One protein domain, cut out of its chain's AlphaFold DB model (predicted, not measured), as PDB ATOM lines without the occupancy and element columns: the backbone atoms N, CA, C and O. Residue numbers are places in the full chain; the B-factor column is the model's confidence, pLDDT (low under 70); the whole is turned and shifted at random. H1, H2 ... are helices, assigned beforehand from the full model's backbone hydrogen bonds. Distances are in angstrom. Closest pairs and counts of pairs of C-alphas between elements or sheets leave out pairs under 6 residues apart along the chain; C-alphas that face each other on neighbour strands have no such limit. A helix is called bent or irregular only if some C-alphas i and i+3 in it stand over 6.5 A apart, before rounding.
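This is residues 21 to 98 of the 98 residues of an uncharacterized protein of Streptomyces sp. WAC01280 (UniProt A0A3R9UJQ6). Three helices, H1, H2 and H3, lie side by side in a small up-and-down bundle, their centres making a triangle, and from the far end of the long H3 the chain leaves as an arm made of the short H4 and then the longer H5. H4 turns off H3 at a corner, H5 touches no helix, and residues 70 to 75, 77 to 83 and 85 to 98 stick out from the bundle, so that the arm makes much of the length. The printed part has 78 residues with five named helices, in the order H1, H2, H3, H4, H5 along the chain, and no named strand; its class is all helix. The whole is extended, with a radius of gyration of the C-alphas of 19.7 A, and its C-alphas span 62 by 25 by 18 A along their three main axes.

The printed part begins with H1, residues 21 to 30, whose first C-alpha, that of Ala 21, is at (194.705, 202.856, 238.192); H1 is 14.0 A from first to last C-alpha. After a tight link of 4 residues comes H2, residues 35 to 44, 13.9 A long. A short link of 6 residues leads to H3, residues 51 to 69, the longest helix by residues, at 27.3 A from C-alpha 51 at (189.340, 218.336, 234.697) to C-alpha 69 at (177.897, 194.188, 240.308). One residue, Asp 70, makes the tight link to H4, residues 71 to 78, 10.4 A long. After a tight link of 2 residues follows H5, residues 81 to 96, 22.6 A long, ending at C-alpha 96 at (141.618, 196.201, 248.366). No helix is bent or irregular.

H1, H2 and H3 form a bundle that runs up and down, each helix running against the one before it in the chain. H1 and H2 are a helical hairpin: they touch at a shallow tilt of 28 degrees, opposite ways, and their closest C-alphas, those of Leu 27 and Arg 36, are 5.3 A apart. H2 and H3 are a helical hairpin too, at a shallow tilt of 3 degrees, opposite ways; H3 touches H2 with residues 54 to 61 alone, and the closest C-alphas, those of Leu 43 and Val 54, are 6.6 A apart. H1 and H3 touch at a shallow tilt of 31 degrees, the same way, with the C-alphas of Tyr 30 and Val 65 closest at 6.0 A. H3 is the hub, touching 3 other helices. The third of these is H4, which H3 only just touches, with 3 pairs of C-alphas within 8 A, and only at the corner by their link. H3 takes part there with residues 67 to 68 alone, the closest C-alphas are those of Leu 67 and Ala 73 at 6.6 A, and the two lines are about perpendicular at 79 degrees. H4 and H5 are apart, and H5 is also apart from H1, H2 and H3. In H1, H2, H3, H4 and H5 every O i to N i+4 pair is within hydrogen-bond range.

The two C-alphas farthest apart, those of Leu 48 and Ala 97, are 62.6 A apart. Residues 47 to 52, 70 to 75, 77 to 83 and 85 to 98 stand free; without these stretches, the body has 45 residues and spans 42 by 20 by 16 A. The printed part has no cut, no link between its helices is long, and Arg 98 is the chain's last residue. The mean pLDDT of the printed part is 85.1, with residues 71 to 80 and 97 to 98 under 70; the mean of H4 is 57.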
ATOM      1  N   ALA A  21     194.122 204.196 238.250       94.75
ATOM      2  CA  ALA A  21     194.705 202.856 238.192       94.75
ATOM      3  C   ALA A  21     193.745 201.807 238.770       94.75
ATOM      4  O   ALA A  21     193.471 200.798 238.128       94.75
ATOM      5  N   GLU A  22     193.164 202.092 239.935       94.25
ATOM      6  CA  GLU A  22     192.147 201.238 240.551       94.25
ATOM      7  C   GLU A  22     190.907 201.082 239.658       94.25
ATOM      8  O   GLU A  22     190.390 199.977 239.509       94.25
ATOM      9  N   LEU A  23     190.458 202.159 239.001       95.12
ATOM     10  CA  LEU A  23     189.347 202.088 238.052       95.12
ATOM     11  C   LEU A  23     189.680 201.220 236.829       95.12
ATOM     12  O   LEU A  23     188.847 200.415 236.426       95.12
ATOM     13  N   ARG A  24     190.889 201.319 236.262       95.62
ATOM     14  CA  ARG A  24     191.310 200.460 235.136       95.62
ATOM     15  C   ARG A  24     191.281 198.980 235.492       95.62
ATOM     16  O   ARG A  24     190.802 198.173 234.697       95.62
ATOM     17  N   GLU A  25     191.758 198.629 236.681       94.56
ATOM     18  CA  GLU A  25     191.721 197.248 237.165       94.56
ATOM     19  C   GLU A  25     190.286 196.787 237.449       94.56
ATOM     20  O   GLU A  25     189.898 195.683 237.063       94.56
ATOM     21  N   ALA A  26     189.446 197.659 238.013       92.81
ATOM     22  CA  ALA A  26     188.029 197.366 238.199       92.81
ATOM     23  C   ALA A  26     187.293 197.144 236.865       92.81
ATOM     24  O   ALA A  26     186.473 196.232 236.768       92.81
ATOM     25  N   LEU A  27     187.602 197.920 235.821       93.75
ATOM     26  CA  LEU A  27     187.039 197.734 234.480       93.75
ATOM     27  C   LEU A  27     187.528 196.439 233.826       93.75
ATOM     28  O   LEU A  27     186.745 195.762 233.167       93.75
ATOM     29  N   ALA A  28     188.792 196.066 234.036       91.62
ATOM     30  CA  ALA A  28     189.346 194.815 233.525       91.62
ATOM     31  C   ALA A  28     188.665 193.583 234.134       91.62
ATOM     32  O   ALA A  28     188.365 192.625 233.426       91.62
ATOM     33  N   ALA A  29     188.425 193.620 235.447       89.56
ATOM     34  CA  ALA A  29     187.886 192.490 236.194       89.56
ATOM     35  C   ALA A  29     186.348 192.430 236.185       89.56
ATOM     36  O   ALA A  29     185.774 191.342 236.206       89.56
ATOM     37  N   TYR A  30     185.674 193.584 236.173       86.88
ATOM     38  CA  TYR A  30     184.229 193.679 236.411       86.88
ATOM     39  C   TYR A  30     183.471 194.548 235.399       86.88
ATOM     40  O   TYR A  30     182.242 194.546 235.430       86.88
ATOM     41  N   GLY A  31     184.156 195.295 234.529       85.50
ATOM     42  CA  GLY A  31     183.529 196.115 233.485       85.50
ATOM     43  C   GLY A  31     182.991 195.276 232.326       85.50
ATOM     44  O   GLY A  31     183.269 194.080 232.227       85.50
ATOM     45  N   PHE A  32     182.186 195.874 231.449       86.44
ATOM     46  CA  PHE A  32     181.729 195.235 230.210       86.44
ATOM     47  C   PHE A  32     182.909 194.930 229.270       86.44
ATOM     48  O   PHE A  32     183.937 195.610 229.325       86.44
ATOM     49  N   PRO A  33     182.809 193.901 228.406       88.94
ATOM     50  CA  PRO A  33     183.860 193.616 227.434       88.94
ATOM     51  C   PRO A  33     184.180 194.859 226.591       88.94
ATOM     52  O   PRO A  33     183.301 195.404 225.935       88.94
ATOM     53  N   GLY A  34     185.439 195.303 226.618       93.06
ATOM     54  CA  GLY A  34     185.897 196.497 225.897       93.06
ATOM     55  C   GLY A  34     185.939 197.787 226.724       93.06
ATOM     56  O   GLY A  34     186.685 198.687 226.343       93.06
ATOM     57  N   ASP A  35     185.272 197.848 227.883       94.19
ATOM     58  CA  ASP A  35     185.183 199.068 228.706       94.19
ATOM     59  C   ASP A  35     186.563 199.628 229.077       94.19
ATOM     60  O   ASP A  35     186.778 200.831 228.997       94.19
ATOM     61  N   ARG A  36     187.529 198.772 229.448       95.12
ATOM     62  CA  ARG A  36     188.900 199.218 229.768       95.12
ATOM     63  C   ARG A  36     189.549 199.948 228.589       95.12
ATOM     64  O   ARG A  36     190.170 200.986 228.779       95.12
ATOM     65  N   LYS A  37     189.412 199.396 227.381       96.81
ATOM     66  CA  LYS A  37     190.021 199.956 226.169       96.81
ATOM     67  C   LYS A  37     189.340 201.264 225.766       96.81
ATOM     68  O   LYS A  37     190.026 202.197 225.370       96.81
ATOM     69  N   GLU A  38     188.014 201.312 225.855       97.62
ATOM     70  CA  GLU A  38     187.225 202.511 225.557       97.62
ATOM     71  C   GLU A  38     187.540 203.632 226.556       97.62
ATOM     72  O   GLU A  38     187.865 204.737 226.141       97.62
ATOM     73  N   PHE A  39     187.599 203.313 227.854       97.25
ATOM     74  CA  PHE A  39     187.999 204.249 228.904       97.25
ATOM     75  C   PHE A  39     189.382 204.859 228.652       97.25
ATOM     76  O   PHE A  39     189.544 206.074 228.739       97.25
ATOM     77  N   ASP A  40     190.381 204.032 228.330       97.31
ATOM     78  CA  ASP A  40     191.736 204.517 228.056       97.31
ATOM     79  C   ASP A  40     191.792 205.380 226.782       97.31
ATOM     80  O   ASP A  40     192.536 206.361 226.742       97.31
ATOM     81  N   ALA A  41     190.990 205.057 225.762       98.06
ATOM     82  CA  ALA A  41     190.892 205.851 224.540       98.06
ATOM     83  C   ALA A  41     190.205 207.203 224.778       98.06
ATOM     84  O   ALA A  41     190.719 208.229 224.338       98.06
ATOM     85  N   GLU A  42     189.079 207.219 225.498       97.50
ATOM     86  CA  GLU A  42     188.370 208.450 225.848       97.50
ATOM     87  C   GLU A  42     189.236 209.352 226.725       97.50
ATOM     88  O   GLU A  42     189.361 210.538 226.439       97.50
ATOM     89  N   LEU A  43     189.888 208.800 227.754       96.06
ATOM     90  CA  LEU A  43     190.759 209.575 228.634       96.06
ATOM     91  C   LEU A  43     191.999 210.104 227.900       96.06
ATOM     92  O   LEU A  43     192.444 211.211 228.183       96.06
ATOM     93  N   GLY A  44     192.551 209.334 226.959       96.56
ATOM     94  CA  GLY A  44     193.696 209.746 226.143       96.56
ATOM     95  C   GLY A  44     193.381 210.830 225.107       96.56
ATOM     96  O   GLY A  44     194.306 211.444 224.584       96.56
ATOM     97  N   ALA A  45     192.101 211.070 224.811       97.44
ATOM     98  CA  ALA A  45     191.647 212.118 223.898       97.44
ATOM     99  C   ALA A  45     191.288 213.437 224.608       97.44
ATOM    100  O   ALA A  45     190.902 214.397 223.944       97.44
ATOM    101  N   VAL A  46     191.365 213.478 225.942       97.00
ATOM    102  CA  VAL A  46     191.001 214.648 226.750       97.00
ATOM    103  C   VAL A  46     192.241 215.458 227.101       97.00
ATOM    104  O   VAL A  46     193.254 214.907 227.536       97.00
ATOM    105  N   GLU A  47     192.135 216.777 226.949       96.06
ATOM    106  CA  GLU A  47     193.164 217.715 227.391       96.06
ATOM    107  C   GLU A  47     193.356 217.629 228.911       96.06
ATOM    108  O   GLU A  47     192.397 217.541 229.681       96.06
ATOM    109  N   LEU A  48     194.610 217.648 229.363       90.94
ATOM    110  CA  LEU A  48     194.951 217.394 230.769       90.94
ATOM    111  C   LEU A  48     194.376 218.434 231.743       90.94
ATOM    112  O   LEU A  48     194.232 218.142 232.932       90.94
ATOM    113  N   ASP A  49     194.080 219.637 231.262       96.19
ATOM    114  CA  ASP A  49     193.496 220.732 232.032       96.19
ATOM    115  C   ASP A  49     191.957 220.741 232.015       96.19
ATOM    116  O   ASP A  49     191.347 221.392 232.870       96.19
ATOM    117  N   ASP A  50     191.310 219.950 231.151       97.38
ATOM    118  CA  ASP A  50     189.863 219.730 231.183       97.38
ATOM    119  C   ASP A  50     189.485 218.704 232.265       97.38
ATOM    120  O   ASP A  50     189.055 217.565 232.038       97.38
ATOM    121  N   LEU A  51     189.640 219.141 233.515       96.31
ATOM    122  CA  LEU A  51     189.340 218.336 234.697       96.31
ATOM    123  C   LEU A  51     187.850 217.986 234.812       96.31
ATOM    124  O   LEU A  51     187.498 216.988 235.451       96.31
ATOM    125  N   THR A  52     186.970 218.778 234.193       97.44
ATOM    126  CA  THR A  52     185.533 218.488 234.145       97.44
ATOM    127  C   THR A  52     185.297 217.240 233.315       97.44
ATOM    128  O   THR A  52     184.673 216.289 233.795       97.44
ATOM    129  N   ARG A  53     185.876 217.188 232.114       96.31
ATOM    130  CA  ARG A  53     185.719 216.049 231.217       96.31
ATOM    131  C   ARG A  53     186.355 214.777 231.771       96.31
ATOM    132  O   ARG A  53     185.722 213.720 231.752       96.31
ATOM    133  N   VAL A  54     187.548 214.878 232.366       96.19
ATOM    134  CA  VAL A  54     188.191 213.750 233.074       96.19
ATOM    135  C   VAL A  54     187.277 213.194 234.170       96.19
ATOM    136  O   VAL A  54     187.127 211.973 234.316       96.19
ATOM    137  N   ARG A  55     186.632 214.078 234.943       95.62
ATOM    138  CA  ARG A  55     185.705 213.679 236.005       95.62
ATOM    139  C   ARG A  55     184.468 212.980 235.447       95.62
ATOM    140  O   ARG A  55     184.057 211.974 236.022       95.62
ATOM    141  N   GLU A  56     183.876 213.489 234.371       97.25
ATOM    142  CA  GLU A  56     182.698 212.886 233.733       97.25
ATOM    143  C   GLU A  56     182.970 211.459 233.264       97.25
ATOM    144  O   GLU A  56     182.243 210.542 233.653       97.25
ATOM    145  N   ILE A  57     184.055 211.262 232.508       96.62
ATOM    146  CA  ILE A  57     184.473 209.943 232.012       96.62
ATOM    147  C   ILE A  57     184.675 208.999 233.200       96.62
ATOM    148  O   ILE A  57     184.076 207.927 233.275       96.62
ATOM    149  N   THR A  58     185.444 209.430 234.203       95.50
ATOM    150  CA  THR A  58     185.711 208.618 235.399       95.50
ATOM    151  C   THR A  58     184.419 208.191 236.108       95.50
ATOM    152  O   THR A  58     184.290 207.036 236.513       95.50
ATOM    153  N   GLN A  59     183.444 209.090 236.265       95.56
ATOM    154  CA  GLN A  59     182.172 208.772 236.924       95.56
ATOM    155  C   GLN A  59     181.297 207.829 236.093       95.56
ATOM    156  O   GLN A  59     180.715 206.898 236.655       95.56
ATOM    157  N   ALA A  60     181.241 208.019 234.773       95.56
ATOM    158  CA  ALA A  60     180.481 207.153 233.877       95.56
ATOM    159  C   ALA A  60     180.951 205.692 233.977       95.56
ATOM    160  O   ALA A  60     180.144 204.783 234.184       95.56
ATOM    161  N   TYR A  61     182.263 205.461 233.934       95.12
ATOM    162  CA  TYR A  61     182.823 204.111 234.013       95.12
ATOM    163  C   TYR A  61     182.740 203.499 235.417       95.12
ATOM    164  O   TYR A  61     182.468 202.304 235.546       95.12
ATOM    165  N   ARG A  62     182.860 204.300 236.486       93.44
ATOM    166  CA  ARG A  62     182.560 203.824 237.853       93.44
ATOM    167  C   ARG A  62     181.123 203.339 237.971       93.44
ATOM    168  O   ARG A  62     180.877 202.298 238.576       93.44
ATOM    169  N   HIS A  63     180.182 204.076 237.386       91.00
ATOM    170  CA  HIS A  63     178.781 203.684 237.385       91.00
ATOM    171  C   HIS A  63     178.557 202.366 236.631       91.00
ATOM    172  O   HIS A  63     177.872 201.492 237.158       91.00
ATOM    173  N   ARG A  64     179.193 202.160 235.467       90.12
ATOM    174  CA  ARG A  64     179.117 200.887 234.718       90.12
ATOM    175  C   ARG A  64     179.592 199.688 235.548       90.12
ATOM    176  O   ARG A  64     178.908 198.666 235.589       90.12
ATOM    177  N   VAL A  65     180.719 199.825 236.254       89.38
ATOM    178  CA  VAL A  65     181.240 198.772 237.148       89.38
ATOM    179  C   VAL A  65     180.250 198.453 238.271       89.38
ATOM    180  O   VAL A  65     180.018 197.284 238.577       89.38
ATOM    181  N   LEU A  66     179.649 199.479 238.883       87.50
ATOM    182  CA  LEU A  66     178.651 199.291 239.939       87.50
ATOM    183  C   LEU A  66     177.386 198.611 239.412       87.50
ATOM    184  O   LEU A  66     176.922 197.658 240.030       87.50
ATOM    185  N   LEU A  67     176.878 199.045 238.256       84.50
ATOM    186  CA  LEU A  67     175.677 198.491 237.632       84.50
ATOM    187  C   LEU A  67     175.819 196.990 237.358       84.50
ATOM    188  O   LEU A  67     174.901 196.223 237.626       84.50
ATOM    189  N   ARG A  68     176.988 196.554 236.875       77.31
ATOM    190  CA  ARG A  68     177.249 195.133 236.611       77.31
ATOM    191  C   ARG A  68     177.378 194.290 237.886       77.31
ATOM    192  O   ARG A  68     177.122 193.089 237.840       77.31
ATOM    193  N   ARG A  69     177.779 194.888 239.014       76.06
ATOM    194  CA  ARG A  69     177.897 194.188 240.308       76.06
ATOM    195  C   ARG A  69     176.627 194.235 241.150       76.06
ATOM    196  O   ARG A  69     176.526 193.460 242.100       76.06
ATOM    197  N   ASP A  70     175.677 195.103 240.830       73.56
ATOM    198  CA  ASP A  70     174.389 195.124 241.507       73.56
ATOM    199  C   ASP A  70     173.548 193.916 241.059       73.56
ATOM    200  O   ASP A  70     172.910 193.907 240.003       73.56
ATOM    201  N   ALA A  71     173.566 192.864 241.879       57.22
ATOM    202  CA  ALA A  71     172.790 191.646 241.662       57.22
ATOM    203  C   ALA A  71     171.274 191.918 241.582       57.22
ATOM    204  O   ALA A  71     170.563 191.176 240.904       57.22
ATOM    205  N   ASN A  72     170.780 192.999 242.201       54.38
ATOM    206  CA  ASN A  72     169.383 193.411 242.076       54.38
ATOM    207  C   ASN A  72     169.113 194.118 240.747       54.38
ATOM    208  O   ASN A  72     168.028 193.946 240.200       54.38
ATOM    209  N   ALA A  73     170.076 194.855 240.186       52.56
ATOM    210  CA  ALA A  73     169.938 195.452 238.857       52.56
ATOM    211  C   ALA A  73     169.931 194.374 237.763       52.56
ATOM    212  O   ALA A  73     169.079 194.403 236.879       52.56
ATOM    213  N   ALA A  74     170.809 193.371 237.860       54.12
ATOM    214  CA  ALA A  74     170.812 192.232 236.941       54.12
ATOM    215  C   ALA A  74     169.515 191.405 237.039       54.12
ATOM    216  O   ALA A  74     168.930 191.060 236.013       54.12
ATOM    217  N   ALA A  75     169.025 191.143 238.257       57.06
ATOM    218  CA  ALA A  75     167.742 190.473 238.464       57.06
ATOM    219  C   ALA A  75     166.556 191.322 237.972       57.06
ATOM    220  O   ALA A  75     165.652 190.780 237.348       57.06
ATOM    221  N   ALA A  76     166.560 192.641 238.191       58.31
ATOM    222  CA  ALA A  76     165.512 193.547 237.718       58.31
ATOM    223  C   ALA A  76     165.480 193.669 236.187       58.31
ATOM    224  O   ALA A  76     164.397 193.714 235.616       58.31
ATOM    225  N   ILE A  77     166.641 193.663 235.524       59.91
ATOM    226  CA  ILE A  77     166.742 193.613 234.056       59.91
ATOM    227  C   ILE A  77     166.267 192.254 233.519       59.91
ATOM    228  O   ILE A  77     165.662 192.192 232.454       59.91
ATOM    229  N   ALA A  78     166.509 191.164 234.255       60.56
ATOM    230  CA  ALA A  78     166.066 189.822 233.881       60.56
ATOM    231  C   ALA A  78     164.577 189.543 234.172       60.56
ATOM    232  O   ALA A  78     164.044 188.547 233.682       60.56
ATOM    233  N   ARG A  79     163.893 190.384 234.963       61.12
ATOM    234  CA  ARG A  79     162.459 190.224 235.240       61.12
ATOM    235  C   ARG A  79     161.636 190.608 234.019       61.12
ATOM    236  O   ARG A  79     161.773 191.703 233.478       61.12
ATOM    237  N   THR A  80     160.724 189.725 233.626       69.25
ATOM    238  CA  THR A  80     159.807 190.012 232.523       69.25
ATOM    239  C   THR A  80     158.745 191.024 232.955       69.25
ATOM    240  O   THR A  80     158.373 191.114 234.130       69.25
ATOM    241  N   THR A  81     158.219 191.792 232.000       71.69
ATOM    242  CA  THR A  81     157.099 192.714 232.244       71.69
ATOM    243  C   THR A  81     155.875 191.982 232.809       71.69
ATOM    244  O   THR A  81     155.169 192.532 233.656       71.69
ATOM    245  N   ASP A  82     155.671 190.724 232.414       73.00
ATOM    246  CA  ASP A  82     154.573 189.882 232.891       73.00
ATOM    247  C   ASP A  82     154.718 189.518 234.376       73.00
ATOM    248  O   ASP A  82     153.740 189.601 235.126       73.00
ATOM    249  N   ASP A  83     155.938 189.224 234.839       75.81
ATOM    250  CA  ASP A  83     156.214 188.945 236.254       75.81
ATOM    251  C   ASP A  83     155.948 190.166 237.141       75.81
ATOM    252  O   ASP A  83     155.463 190.048 238.269       75.81
ATOM    253  N   VAL A  84     156.269 191.362 236.642       77.44
ATOM    254  CA  VAL A  84     156.014 192.624 237.350       77.44
ATOM    255  C   VAL A  84     154.514 192.933 237.377       77.44
ATOM    256  O   VAL A  84     153.975 193.299 238.425       77.44
ATOM    257  N   ALA A  85     153.808 192.722 236.263       79.19
ATOM    258  CA  ALA A  85     152.364 192.931 236.177       79.19
ATOM    259  C   ALA A  85     151.575 191.965 237.080       79.19
ATOM    260  O   ALA A  85     150.600 192.368 237.721       79.19
ATOM    261  N   ALA A  86     151.994 190.700 237.169       83.19
ATOM    262  CA  ALA A  86     151.378 189.705 238.045       83.19
ATOM    263  C   ALA A  86     151.561 190.042 239.536       83.19
ATOM    264  O   ALA A  86     150.631 189.888 240.331       83.19
ATOM    265  N   GLU A  87     152.737 190.538 239.925       84.44
ATOM    266  CA  GLU A  87     152.999 190.987 241.295       84.44
ATOM    267  C   GLU A  87     152.164 192.224 241.660       84.44
ATOM    268  O   GLU A  87     151.566 192.270 242.737       84.44
ATOM    269  N   LEU A  88     152.065 193.197 240.750       84.12
ATOM    270  CA  LEU A  88     151.281 194.412 240.973       84.12
ATOM    271  C   LEU A  88     149.790 194.100 241.170       84.12
ATOM    272  O   LEU A  88     149.179 194.600 242.114       84.12
ATOM    273  N   ARG A  89     149.213 193.225 240.331       86.56
ATOM    274  CA  ARG A  89     147.812 192.781 240.468       86.56
ATOM    275  C   ARG A  89     147.548 192.132 241.826       86.56
ATOM    276  O   ARG A  89     146.531 192.419 242.448       86.56
ATOM    277  N   ARG A  90     148.476 191.296 242.300       88.25
ATOM    278  CA  ARG A  90     148.371 190.628 243.604       88.25
ATOM    279  C   ARG A  90     148.364 191.629 244.759       88.25
ATOM    280  O   ARG A  90     147.465 191.581 245.589       88.25
ATOM    281  N   LYS A  91     149.304 192.580 244.765       88.50
ATOM    282  CA  LYS A  91     149.393 193.616 245.808       88.50
ATOM    283  C   LYS A  91     148.166 194.527 245.836       88.50
ATOM    284  O   LYS A  91     147.699 194.881 246.912       88.50
ATOM    285  N   LEU A  92     147.623 194.884 244.670       86.06
ATOM    286  CA  LEU A  92     146.384 195.664 244.582       86.06
ATOM    287  C   LEU A  92     145.179 194.890 245.131       86.06
ATOM    288  O   LEU A  92     144.350 195.470 245.825       86.06
ATOM    289  N   HIS A  93     145.107 193.583 244.877       84.62
ATOM    290  CA  HIS A  93     144.060 192.725 245.432       84.62
ATOM    291  C   HIS A  93     144.180 192.575 246.958       84.62
ATOM    292  O   HIS A  93     143.182 192.632 247.666       84.62
ATOM    293  N   GLU A  94     145.396 192.420 247.486       83.06
ATOM    294  CA  GLU A  94     145.656 192.362 248.933       83.06
ATOM    295  C   GLU A  94     145.356 193.696 249.641       83.06
ATOM    296  O   GLU A  94     144.871 193.698 250.770       83.06
ATOM    297  N   ALA A  95     145.609 194.828 248.975       79.00
ATOM    298  CA  ALA A  95     145.313 196.160 249.501       79.00
ATOM    299  C   ALA A  95     143.816 196.507 249.466       79.00
ATOM    300  O   ALA A  95     143.350 197.213 250.351       79.00
ATOM    301  N   GLY A  96     143.070 196.013 248.472       70.56
ATOM    302  CA  GLY A  96     141.618 196.201 248.366       70.56
ATOM    303  C   GLY A  96     140.777 195.209 249.178       70.56
ATOM    304  O   GLY A  96     139.567 195.380 249.273       70.56
ATOM    305  N   ALA A  97     141.396 194.167 249.743       59.69
ATOM    306  CA  ALA A  97     140.745 193.179 250.610       59.69
ATOM    307  C   ALA A  97     140.805 193.539 252.112       59.69
ATOM    308  O   ALA A  97     140.413 192.724 252.951       59.69
ATOM    309  N   ARG A  98     141.312 194.731 252.451       52.00
ATOM    310  CA  ARG A  98     141.268 195.347 253.787       52.00
ATOM    311  C   ARG A  98     140.288 196.510 253.788       52.00
ATOM    312  O   ARG A  98     139.664 196.710 254.849       52.00
TER     313      ARG A  98